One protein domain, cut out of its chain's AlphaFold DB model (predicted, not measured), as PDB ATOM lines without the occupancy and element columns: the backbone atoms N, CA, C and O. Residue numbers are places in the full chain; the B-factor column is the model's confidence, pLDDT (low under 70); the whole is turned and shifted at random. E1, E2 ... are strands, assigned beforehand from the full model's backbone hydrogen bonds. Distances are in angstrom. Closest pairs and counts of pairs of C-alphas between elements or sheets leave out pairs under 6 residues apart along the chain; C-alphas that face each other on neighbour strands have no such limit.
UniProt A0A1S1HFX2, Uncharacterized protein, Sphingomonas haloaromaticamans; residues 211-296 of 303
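Overview. This is residues 211 to 296 of the 303 residues of an uncharacterized protein of Sphingomonas haloaromaticamans (UniProt A0A1S1HFX2). Little of this domain is regular structure: a twisted sheet of four antiparallel strands, E1 - E2 - E3 - E6, a small separate hairpin, E4 and E5, and a long loop, residues 264 to 291, leading back to the sheet. The printed part has 86 residues, no named helix and six strands, E1 to E6 in chain order; it is all strand, with 29 residues in named elements. It is only just loose, close to compact, with a radius of gyration of the C-alphas of 14.6 A and spans of 38 by 38 by 32 A.

Arrangement. E1, residues 215 to 220, E2, 226 to 232, and E3, 242 to 247, form a meander, each strand the antiparallel neighbour of the one before; N 217 and O 229, and N 230 and O 244, are each 2.8 A apart. Edge strand E6, residues 292 to 295, is antiparallel to E3, N 245 and O 292 at 2.7 A. E4, residues 253 to 255, and E5, 261 to 263, form an antiparallel hairpin, N 254 and O 262 at 2.9 A; E4 is apart from E3.

Along the chain. E1 begins at C-alpha 215 (11.903, 16.221, -10.468); E2 spans 19.3 A; E6 ends at C-alpha 295 (20.242, 22.122, 0.677).

Size, cuts and confidence. The farthest C-alphas, Gly 258 and Lys 273, are 40.0 A apart. The E5 to E6 link is long. The printed part has no cut; no printed residue is under 70 in pLDDT.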
ATOM      1  N   PRO A 211       8.820  12.593  -6.010       86.06
ATOM      2  CA  PRO A 211       9.353  11.252  -6.207       86.06
ATOM      3  C   PRO A 211      10.884  11.230  -6.084       86.06
ATOM      4  O   PRO A 211      11.552  12.249  -6.260       86.06
ATOM      5  N   ASP A 212      11.434  10.039  -5.843       86.44
ATOM      6  CA  ASP A 212      12.865   9.789  -6.012       86.44
ATOM      7  C   ASP A 212      13.284  10.034  -7.478       86.44
ATOM      8  O   ASP A 212      12.504   9.838  -8.414       86.44
ATOM      9  N   GLY A 213      14.534  10.454  -7.678       86.94
ATOM     10  CA  GLY A 213      15.043  10.929  -8.961       86.94
ATOM     11  C   GLY A 213      14.986  12.453  -9.101       86.94
ATOM     12  O   GLY A 213      14.680  13.184  -8.162       86.94
ATOM     13  N   GLY A 214      15.358  12.943 -10.285       88.44
ATOM     14  CA  GLY A 214      15.258  14.365 -10.609       88.44
ATOM     15  C   GLY A 214      13.814  14.748 -10.927       88.44
ATOM     16  O   GLY A 214      13.195  14.129 -11.793       88.44
ATOM     17  N   PHE A 215      13.285  15.779 -10.266       91.69
ATOM     18  CA  PHE A 215      11.903  16.221 -10.468       91.69
ATOM     19  C   PHE A 215      11.781  17.746 -10.431       91.69
ATOM     20  O   PHE A 215      12.421  18.403  -9.617       91.69
ATOM     21  N   THR A 216      10.951  18.335 -11.292       94.06
ATOM     22  CA  THR A 216      10.746  19.793 -11.334       94.06
ATOM     23  C   THR A 216       9.322  20.179 -10.967       94.06
ATOM     24  O   THR A 216       8.372  19.603 -11.494       94.06
ATOM     25  N   VAL A 217       9.174  21.228 -10.159       93.25
ATOM     26  CA  VAL A 217       7.910  21.941  -9.945       93.25
ATOM     27  C   VAL A 217       8.060  23.354 -10.497       93.25
ATOM     28  O   VAL A 217       8.966  24.085 -10.103       93.25
ATOM     29  N   SER A 218       7.167  23.764 -11.393       92.50
ATOM     30  CA  SER A 218       7.157  25.119 -11.952       92.50
ATOM     31  C   SER A 218       5.853  25.824 -11.612       92.50
ATOM     32  O   SER A 218       4.785  25.218 -11.630       92.50
ATOM     33  N   ALA A 219       5.936  27.123 -11.342       89.12
ATOM     34  CA  ALA A 219       4.777  27.972 -11.105       89.12
ATOM     35  C   ALA A 219       4.801  29.173 -12.053       89.12
ATOM     36  O   ALA A 219       5.870  29.686 -12.396       89.12
ATOM     37  N   LYS A 220       3.611  29.622 -12.457       92.25
ATOM     38  CA  LYS A 220       3.401  30.820 -13.271       92.25
ATOM     39  C   LYS A 220       2.320  31.679 -12.620       92.25
ATOM     40  O   LYS A 220       1.229  31.176 -12.361       92.25
ATOM     41  N   SER A 221       2.613  32.948 -12.352       86.69
ATOM     42  CA  SER A 221       1.623  33.886 -11.809       86.69
ATOM     43  C   SER A 221       0.587  34.291 -12.865       86.69
ATOM     44  O   SER A 221       0.766  34.052 -14.062       86.69
ATOM     45  N   SER A 222      -0.485  34.968 -12.439       81.94
ATOM     46  CA  SER A 222      -1.467  35.583 -13.347       81.94
ATOM     47  C   SER A 222      -0.857  36.643 -14.270       81.94
ATOM     48  O   SER A 222      -1.402  36.912 -15.335       81.94
ATOM     49  N   GLU A 223       0.283  37.219 -13.887       85.25
ATOM     50  CA  GLU A 223       1.049  38.176 -14.693       85.25
ATOM     51  C   GLU A 223       2.080  37.492 -15.605       85.25
ATOM     52  O   GLU A 223       2.816  38.154 -16.329       85.25
ATOM     53  N   GLY A 224       2.148  36.158 -15.589       86.75
ATOM     54  CA  GLY A 224       3.062  35.389 -16.427       86.75
ATOM     55  C   GLY A 224       4.478  35.246 -15.871       86.75
ATOM     56  O   GLY A 224       5.324  34.714 -16.582       86.75
ATOM     57  N   LEU A 225       4.736  35.656 -14.623       88.81
ATOM     58  CA  LEU A 225       6.040  35.501 -13.968       88.81
ATOM     59  C   LEU A 225       6.268  34.035 -13.592       88.81
ATOM     60  O   LEU A 225       5.406  33.426 -12.954       88.81
ATOM     61  N   ARG A 226       7.416  33.470 -13.967       93.88
ATOM     62  CA  ARG A 226       7.715  32.040 -13.851       93.88
ATOM     63  C   ARG A 226       8.890  31.778 -12.925       93.88
ATOM     64  O   ARG A 226       9.951  32.392 -13.029       93.88
ATOM     65  N   VAL A 227       8.720  30.762 -12.090       94.44
ATOM     66  CA  VAL A 227       9.772  30.180 -11.251       94.44
ATOM     67  C   VAL A 227       9.770  28.666 -11.418       94.44
ATOM     68  O   VAL A 227       8.733  28.056 -11.692       94.44
ATOM     69  N   THR A 228      10.934  28.040 -11.310       94.31
ATOM     70  CA  THR A 228      11.086  26.582 -11.334       94.31
ATOM     71  C   THR A 228      11.969  26.128 -10.186       94.31
ATOM     72  O   THR A 228      13.007  26.729  -9.924       94.31
ATOM     73  N   PHE A 229      11.515  25.071  -9.524       96.25
ATOM     74  CA  PHE A 229      12.177  24.360  -8.445       96.25
ATOM     75  C   PHE A 229      12.575  22.989  -8.983       96.25
ATOM     76  O   PHE A 229      11.701  22.198  -9.338       96.25
ATOM     77  N   TYR A 230      13.867  22.708  -9.075       95.75
ATOM     78  CA  TYR A 230      14.374  21.384  -9.410       95.75
ATOM     79  C   TYR A 230      14.825  20.674  -8.139       95.75
ATOM     80  O   TYR A 230      15.766  21.101  -7.482       95.75
ATOM     81  N   PHE A 231      14.141  19.588  -7.809       96.00
ATOM     82  CA  PHE A 231      14.469  18.674  -6.729       96.00
ATOM     83  C   PHE A 231      15.469  17.647  -7.254       96.00
ATOM     84  O   PHE A 231      15.120  16.770  -8.048       96.00
ATOM     85  N   GLY A 232      16.724  17.795  -6.840       91.94
ATOM     86  CA  GLY A 232      17.840  17.009  -7.349       91.94
ATOM     87  C   GLY A 232      18.360  15.997  -6.327       91.94
ATOM     88  O   GLY A 232      18.553  16.352  -5.159       91.94
ATOM     89  N   PRO A 233      18.625  14.744  -6.729       91.88
ATOM     90  CA  PRO A 233      19.332  13.783  -5.895       91.88
ATOM     91  C   PRO A 233      20.845  13.815  -6.165       91.88
ATOM     92  O   PRO A 233      21.289  14.102  -7.275       91.88
ATOM     93  N   TYR A 234      21.663  13.439  -5.175       87.88
ATOM     94  CA  TYR A 234      23.112  13.254  -5.383       87.88
ATOM     95  C   TYR A 234      23.467  11.965  -6.139       87.88
ATOM     96  O   TYR A 234      24.579  11.818  -6.641       87.88
ATOM     97  N   ARG A 235      22.527  11.020  -6.222       85.88
ATOM     98  CA  ARG A 235      22.667   9.750  -6.942       85.88
ATOM     99  C   ARG A 235      21.453   9.522  -7.831       85.88
ATOM    100  O   ARG A 235      20.350   9.912  -7.457       85.88
ATOM    101  N   THR A 236      21.648   8.865  -8.969       81.19
ATOM    102  CA  THR A 236      20.553   8.470  -9.867       81.19
ATOM    103  C   THR A 236      19.478   7.710  -9.090       81.19
ATOM    104  O   THR A 236      19.811   6.851  -8.271       81.19
ATOM    105  N   ASP A 237      18.216   8.084  -9.307       82.00
ATOM    106  CA  ASP A 237      17.024   7.527  -8.648       82.00
ATOM    107  C   ASP A 237      17.047   7.580  -7.107       82.00
ATOM    108  O   ASP A 237      16.332   6.842  -6.436       82.00
ATOM    109  N   GLY A 238      17.897   8.425  -6.514       82.75
ATOM    110  CA  GLY A 238      17.911   8.675  -5.075       82.75
ATOM    111  C   GLY A 238      16.862   9.701  -4.640       82.75
ATOM    112  O   GLY A 238      16.301  10.399  -5.484       82.75
ATOM    113  N   PRO A 239      16.648   9.865  -3.324       88.69
ATOM    114  CA  PRO A 239      15.775  10.916  -2.822       88.69
ATOM    115  C   PRO A 239      16.375  12.301  -3.105       88.69
ATOM    116  O   PRO A 239      17.607  12.446  -3.058       88.69
ATOM    117  N   PRO A 240      15.542  13.332  -3.329       91.38
ATOM    118  CA  PRO A 240      16.007  14.708  -3.424       91.38
ATOM    119  C   PRO A 240      16.829  15.132  -2.201       91.38
ATOM    120  O   PRO A 240      16.469  14.846  -1.056       91.38
ATOM    121  N   ARG A 241      17.941  15.825  -2.451       93.75
ATOM    122  CA  ARG A 241      18.862  16.354  -1.430       93.75
ATOM    123  C   ARG A 241      19.129  17.848  -1.557       93.75
ATOM    124  O   ARG A 241      19.620  18.459  -0.617       93.75
ATOM    125  N   PHE A 242      18.748  18.455  -2.671       94.06
ATOM    126  CA  PHE A 242      18.800  19.898  -2.853       94.06
ATOM    127  C   PHE A 242      17.660  20.372  -3.755       94.06
ATOM    128  O   PHE A 242      17.032  19.575  -4.459       94.06
ATOM    129  N   VAL A 243      17.397  21.677  -3.716       96.75
ATOM    130  CA  VAL A 243      16.439  22.364  -4.579       96.75
ATOM    131  C   VAL A 243      17.140  23.505  -5.297       96.75
ATOM    132  O   VAL A 243      17.499  24.497  -4.662       96.75
ATOM    133  N   ASP A 244      17.287  23.389  -6.612       95.12
ATOM    134  CA  ASP A 244      17.702  24.509  -7.453       95.12
ATOM    135  C   ASP A 244      16.483  25.365  -7.785       95.12
ATOM    136  O   ASP A 244      15.454  24.869  -8.247       95.12
ATOM    137  N   ILE A 245      16.595  26.666  -7.559       95.56
ATOM    138  CA  ILE A 245      15.539  27.646  -7.784       95.56
ATOM    139  C   ILE A 245      16.008  28.596  -8.872       95.56
ATOM    140  O   ILE A 245      17.017  29.291  -8.721       95.56
ATOM    141  N   GLN A 246      15.238  28.657  -9.954       91.50
ATOM    142  CA  GLN A 246      15.473  29.576 -11.055       91.50
ATOM    143  C   GLN A 246      14.226  30.409 -11.333       91.50
ATOM    144  O   GLN A 246      13.129  29.881 -11.527       91.50
ATOM    145  N   TYR A 247      14.416  31.725 -11.372       91.19
ATOM    146  CA  TYR A 247      13.422  32.678 -11.840       91.19
ATOM    147  C   TYR A 247      13.738  33.094 -13.277       91.19
ATOM    148  O   TYR A 247      14.878  33.432 -13.596       91.19
ATOM    149  N   HIS A 248      12.725  33.071 -14.143       85.62
ATOM    150  CA  HIS A 248      12.922  33.173 -15.594       85.62
ATOM    151  C   HIS A 248      12.746  34.590 -16.142       85.62
ATOM    152  O   HIS A 248      13.254  34.910 -17.213       85.62
ATOM    153  N   ASP A 249      12.030  35.449 -15.417       86.75
ATOM    154  CA  ASP A 249      11.420  36.660 -15.984       86.75
ATOM    155  C   ASP A 249      12.008  37.963 -15.425       86.75
ATOM    156  O   ASP A 249      11.350  38.998 -15.389       86.75
ATOM    157  N   ALA A 250      13.261  37.942 -14.968       82.38
ATOM    158  CA  ALA A 250      13.929  39.142 -14.453       82.38
ATOM    159  C   ALA A 250      14.390  40.110 -15.553       82.38
ATOM    160  O   ALA A 250      14.769  41.241 -15.253       82.38
ATOM    161  N   GLY A 251      14.414  39.668 -16.816       83.25
ATOM    162  CA  GLY A 251      14.851  40.483 -17.956       83.25
ATOM    163  C   GLY A 251      16.341  40.861 -17.940       83.25
ATOM    164  O   GLY A 251      16.766  41.706 -18.722       83.25
ATOM    165  N   MET A 252      17.135  40.248 -17.059       84.88
ATOM    166  CA  MET A 252      18.569  40.487 -16.883       84.88
ATOM    167  C   MET A 252      19.337  39.176 -17.041       84.88
ATOM    168  O   MET A 252      18.855  38.131 -16.605       84.88
ATOM    169  N   THR A 253      20.537  39.230 -17.624       89.12
ATOM    170  CA  THR A 253      21.394  38.048 -17.807       89.12
ATOM    171  C   THR A 253      22.863  38.338 -17.495       89.12
ATOM    172  O   THR A 253      23.312  39.483 -17.585       89.12
ATOM    173  N   VAL A 254      23.607  37.289 -17.145       88.75
ATOM    174  CA  VAL A 254      25.077  37.254 -17.038       88.75
ATOM    175  C   VAL A 254      25.606  36.048 -17.822       88.75
ATOM    176  O   VAL A 254      24.865  35.083 -17.990       88.75
ATOM    177  N   PRO A 255      26.849  36.060 -18.329       87.88
ATOM    178  CA  PRO A 255      27.427  34.873 -18.955       87.88
ATOM    179  C   PRO A 255      27.625  33.752 -17.923       87.88
ATOM    180  O   PRO A 255      28.138  33.993 -16.830       87.88
ATOM    181  N   ASP A 256      27.234  32.529 -18.272       85.56
ATOM    182  CA  ASP A 256      27.514  31.325 -17.495       85.56
ATOM    183  C   ASP A 256      28.972  30.854 -17.670       85.56
ATOM    184  O   ASP A 256      29.781  31.483 -18.359       85.56
ATOM    185  N   GLY A 257      29.323  29.719 -17.056       80.31
ATOM    186  CA  GLY A 257      30.668  29.138 -17.160       80.31
ATOM    187  C   GLY A 257      31.098  28.758 -18.588       80.31
ATOM    188  O   GLY A 257      32.291  28.593 -18.830       80.31
ATOM    189  N   GLY A 258      30.153  28.637 -19.527       82.38
ATOM    190  CA  GLY A 258      30.384  28.414 -20.957       82.38
ATOM    191  C   GLY A 258      30.245  29.677 -21.821       82.38
ATOM    192  O   GLY A 258      30.440  29.601 -23.034       82.38
ATOM    193  N   GLY A 259      29.928  30.830 -21.225       85.38
ATOM    194  CA  GLY A 259      29.711  32.105 -21.909       85.38
ATOM    195  C   GLY A 259      28.298  32.315 -22.466       85.38
ATOM    196  O   GLY A 259      28.052  33.344 -23.099       85.38
ATOM    197  N   ALA A 260      27.364  31.387 -22.247       85.75
ATOM    198  CA  ALA A 260      25.971  31.550 -22.652       85.75
ATOM    199  C   ALA A 260      25.226  32.478 -21.673       85.75
ATOM    200  O   ALA A 260      25.536  32.493 -20.483       85.75
ATOM    201  N   PRO A 261      24.244  33.275 -22.132       87.00
ATOM    202  CA  PRO A 261      23.487  34.145 -21.240       87.00
ATOM    203  C   PRO A 261      22.612  33.319 -20.286       87.00
ATOM    204  O   PRO A 261      21.705  32.610 -20.719       87.00
ATOM    205  N   ALA A 262      22.851  33.461 -18.986       86.50
ATOM    206  CA  ALA A 262      22.040  32.910 -17.908       86.50
ATOM    207  C   ALA A 262      21.208  34.017 -17.244       86.50
ATOM    208  O   ALA A 262      21.746  35.097 -16.979       86.50
ATOM    209  N   PRO A 263      19.914  33.787 -16.955       89.69
ATOM    210  CA  PRO A 263      19.085  34.765 -16.255       89.69
ATOM    211  C   PRO A 263      19.626  35.019 -14.848       89.69
ATOM    212  O   PRO A 263      20.107  34.092 -14.206       89.69
ATOM    213  N   VAL A 264      19.528  36.256 -14.357       92.56
ATOM    214  CA  VAL A 264      19.812  36.605 -12.952       92.56
ATOM    215  C   VAL A 264      18.600  37.218 -12.287       92.56
ATOM    216  O   VAL A 264      17.811  37.882 -12.950       92.56
ATOM    217  N   PHE A 265      18.461  37.049 -10.975       93.06
ATOM    218  CA  PHE A 265      17.283  37.510 -10.243       93.06
ATOM    219  C   PHE A 265      17.605  38.084  -8.861       93.06
ATOM    220  O   PHE A 265      18.708  37.955  -8.326       93.06
ATOM    221  N   ASP A 266      16.615  38.761  -8.284       93.44
ATOM    222  CA  ASP A 266      16.709  39.305  -6.936       93.44
ATOM    223  C   ASP A 266      16.294  38.258  -5.895       93.44
ATOM    224  O   ASP A 266      15.245  37.627  -6.008       93.44
ATOM    225  N   MET A 267      17.111  38.092  -4.857       93.44
ATOM    226  CA  MET A 267      16.893  37.162  -3.756       93.44
ATOM    227  C   MET A 267      17.370  37.784  -2.447       93.44
ATOM    228  O   MET A 267      18.428  38.409  -2.383       93.44
ATOM    229  N   LEU A 268      16.617  37.549  -1.377       95.19
ATOM    230  CA  LEU A 268      17.048  37.828  -0.016       95.19
ATOM    231  C   LEU A 268      16.778  36.622   0.880       95.19
ATOM    232  O   LEU A 268      15.871  35.837   0.615       95.19
ATOM    233  N   THR A 269      17.543  36.501   1.956       93.88
ATOM    234  CA  THR A 269      17.285  35.533   3.033       93.88
ATOM    235  C   THR A 269      16.796  36.268   4.271       93.88
ATOM    236  O   THR A 269      17.174  37.416   4.490       93.88
ATOM    237  N   ILE A 270      15.964  35.624   5.089       92.38
ATOM    238  CA  ILE A 270      15.454  36.192   6.342       92.38
ATOM    239  C   ILE A 270      15.955  35.331   7.503       92.38
ATOM    240  O   ILE A 270      15.733  34.125   7.531       92.38
ATOM    241  N   ALA A 271      16.646  35.957   8.453       92.38
ATOM    242  CA  ALA A 271      17.188  35.343   9.662       92.38
ATOM    243  C   ALA A 271      16.470  35.867  10.922       92.38
ATOM    244  O   ALA A 271      15.472  36.587  10.836       92.38
ATOM    245  N   GLU A 272      16.992  35.515  12.105       91.12
ATOM    246  CA  GLU A 272      16.454  35.939  13.404       91.12
ATOM    247  C   GLU A 272      16.111  37.442  13.417       91.12
ATOM    248  O   GLU A 272      16.897  38.281  12.960       91.12
ATOM    249  N   LYS A 273      14.922  37.774  13.942       91.44
ATOM    250  CA  LYS A 273      14.392  39.148  14.047       91.44
ATOM    251  C   LYS A 273      14.256  39.873  12.699       91.44
ATOM    252  O   LYS A 273      14.334  41.096  12.651       91.44
ATOM    253  N   GLY A 274      14.054  39.135  11.605       89.31
ATOM    254  CA  GLY A 274      13.821  39.719  10.281       89.31
ATOM    255  C   GLY A 274      15.078  40.305   9.635       89.31
ATOM    256  O   GLY A 274      14.986  41.096   8.700       89.31
ATOM    257  N   ARG A 275      16.272  39.963  10.132       93.00
ATOM    258  CA  ARG A 275      17.528  40.409   9.518       93.00
ATOM    259  C   ARG A 275      17.680  39.770   8.142       93.00
ATOM    260  O   ARG A 275      17.350  38.601   7.997       93.00
ATOM    261  N   HIS A 276      18.250  40.493   7.173       93.62
ATOM    262  CA  HIS A 276      18.556  39.955   5.840       93.62
ATOM    263  C   HIS A 276      20.073  39.828   5.617       93.62
ATOM    264  O   HIS A 276      20.692  40.782   5.137       93.62
ATOM    265  N   PRO A 277      20.713  38.706   6.011       91.62
ATOM    266  CA  PRO A 277      22.158  38.515   5.853       91.62
ATOM    267  C   PRO A 277      22.610  38.510   4.392       91.62
ATOM    268  O   PRO A 277      23.724  38.932   4.102       91.62
ATOM    269  N   TYR A 278      21.744  38.047   3.491       93.44
ATOM    270  CA  TYR A 278      21.952  38.072   2.050       93.44
ATOM    271  C   TYR A 278      20.789  38.813   1.386       93.44
ATOM    272  O   TYR A 278      19.634  38.531   1.701       93.44
ATOM    273  N   ASP A 279      21.096  39.763   0.502       95.00
ATOM    274  CA  ASP A 279      20.124  40.578  -0.239       95.00
ATOM    275  C   ASP A 279      20.756  41.050  -1.559       95.00
ATOM    276  O   ASP A 279      21.454  42.068  -1.595       95.00
ATOM    277  N   SER A 280      20.539  40.298  -2.643       93.62
ATOM    278  CA  SER A 280      21.194  40.535  -3.938       93.62
ATOM    279  C   SER A 280      20.744  41.822  -4.631       93.62
ATOM    280  O   SER A 280      21.430  42.311  -5.528       93.62
ATOM    281  N   ARG A 281      19.654  42.451  -4.171       93.06
ATOM    282  CA  ARG A 281      19.218  43.774  -4.654       93.06
ATOM    283  C   ARG A 281      20.247  44.867  -4.365       93.06
ATOM    284  O   ARG A 281      20.218  45.917  -4.997       93.06
ATOM    285  N   LYS A 282      21.134  44.634  -3.393       92.88
ATOM    286  CA  LYS A 282      22.224  45.542  -3.005       92.88
ATOM    287  C   LYS A 282      23.530  45.256  -3.751       92.88
ATOM    288  O   LYS A 282      24.488  46.007  -3.586       92.88
ATOM    289  N   SER A 283      23.573  44.180  -4.531       91.31
ATOM    290  CA  SER A 283      24.765  43.709  -5.229       91.31
ATOM    291  C   SER A 283      24.823  44.221  -6.670       91.31
ATOM    292  O   SER A 283      23.802  44.576  -7.267       91.31
ATOM    293  N   ALA A 284      26.024  44.230  -7.251       91.94
ATOM    294  CA  ALA A 284      26.189  44.433  -8.687       91.94
ATOM    295  C   ALA A 284      25.553  43.272  -9.474       91.94
ATOM    296  O   ALA A 284      25.417  42.166  -8.954       91.94
ATOM    297  N   ILE A 285      25.193  43.504 -10.742       88.19
ATOM    298  CA  ILE A 285      24.551  42.483 -11.592       88.19
ATOM    299  C   ILE A 285      25.386  41.199 -11.728       88.19
ATOM    300  O   ILE A 285      24.812  40.119 -11.780       88.19
ATOM    301  N   SER A 286      26.721  41.309 -11.720       89.88
ATOM    302  CA  SER A 286      27.658  40.176 -11.779       89.88
ATOM    303  C   SER A 286      27.601  39.265 -10.558       89.88
ATOM    304  O   SER A 286      27.978  38.103 -10.647       89.88
ATOM    305  N   ASP A 287      27.137  39.799  -9.430       89.56
ATOM    306  CA  ASP A 287      27.099  39.108  -8.144       89.56
ATOM    307  C   ASP A 287      25.668  38.660  -7.801       89.56
ATOM    308  O   ASP A 287      25.415  38.115  -6.720       89.56
ATOM    309  N   LYS A 288      24.705  38.924  -8.699       92.62
ATOM    310  CA  LYS A 288      23.331  38.446  -8.560       92.62
ATOM    311  C   LYS A 288      23.267  36.951  -8.877       92.62
ATOM    312  O   LYS A 288      23.945  36.485  -9.791       92.62
ATOM    313  N   PRO A 289      22.431  36.194  -8.153       91.50
ATOM    314  CA  PRO A 289      22.276  34.773  -8.403       91.50
ATOM    315  C   PRO A 289      21.609  34.543  -9.760       91.50
ATOM    316  O   PRO A 289      20.622  35.202 -10.096       91.50
ATOM    317  N   SER A 290      22.131  33.576 -10.511       90.44
ATOM    318  CA  SER A 290      21.448  32.982 -11.665       90.44
ATOM    319  C   SER A 290      20.665  31.719 -11.306       90.44
ATOM    320  O   SER A 290      19.704  31.357 -11.986       90.44
ATOM    321  N   ILE A 291      21.051  31.075 -10.201       91.50
ATOM    322  CA  ILE A 291      20.384  29.948  -9.546       91.50
ATOM    323  C   ILE A 291      20.574  30.126  -8.034       91.50
ATOM    324  O   ILE A 291      21.642  30.553  -7.586       91.50
ATOM    325  N   ALA A 292      19.553  29.802  -7.243       93.25
ATOM    326  CA  ALA A 292      19.662  29.678  -5.793       93.25
ATOM    327  C   ALA A 292      19.473  28.217  -5.387       93.25
ATOM    328  O   ALA A 292      18.518  27.592  -5.829       93.25
ATOM    329  N   VAL A 293      20.362  27.686  -4.548       92.69
ATOM    330  CA  VAL A 293      20.333  26.273  -4.145       92.69
ATOM    331  C   VAL A 293      19.976  26.168  -2.667       92.69
ATOM    332  O   VAL A 293      20.687  26.708  -1.816       92.69
ATOM    333  N   LEU A 294      18.878  25.482  -2.354       93.31
ATOM    334  CA  LEU A 294      18.506  25.102  -0.991       93.31
ATOM    335  C   LEU A 294      18.955  23.664  -0.730       93.31
ATOM    336  O   LEU A 294      18.503  22.748  -1.407       93.31
ATOM    337  N   LEU A 295      19.807  23.458   0.269       92.81
ATOM    338  CA  LEU A 295      20.242  22.122   0.677       92.81
ATOM    339  C   LEU A 295      19.218  21.503   1.636       92.81
ATOM    340  O   LEU A 295      18.727  22.182   2.541       92.81
ATOM    341  N   LEU A 296      18.888  20.229   1.424       89.81
ATOM    342  CA  LEU A 296      17.914  19.455   2.208       89.81
ATOM    343  C   LEU A 296      18.590  18.442   3.148       89.81
ATOM    344  O   LEU A 296      17.914  17.571   3.703       89.81
TER     345      LEU A 296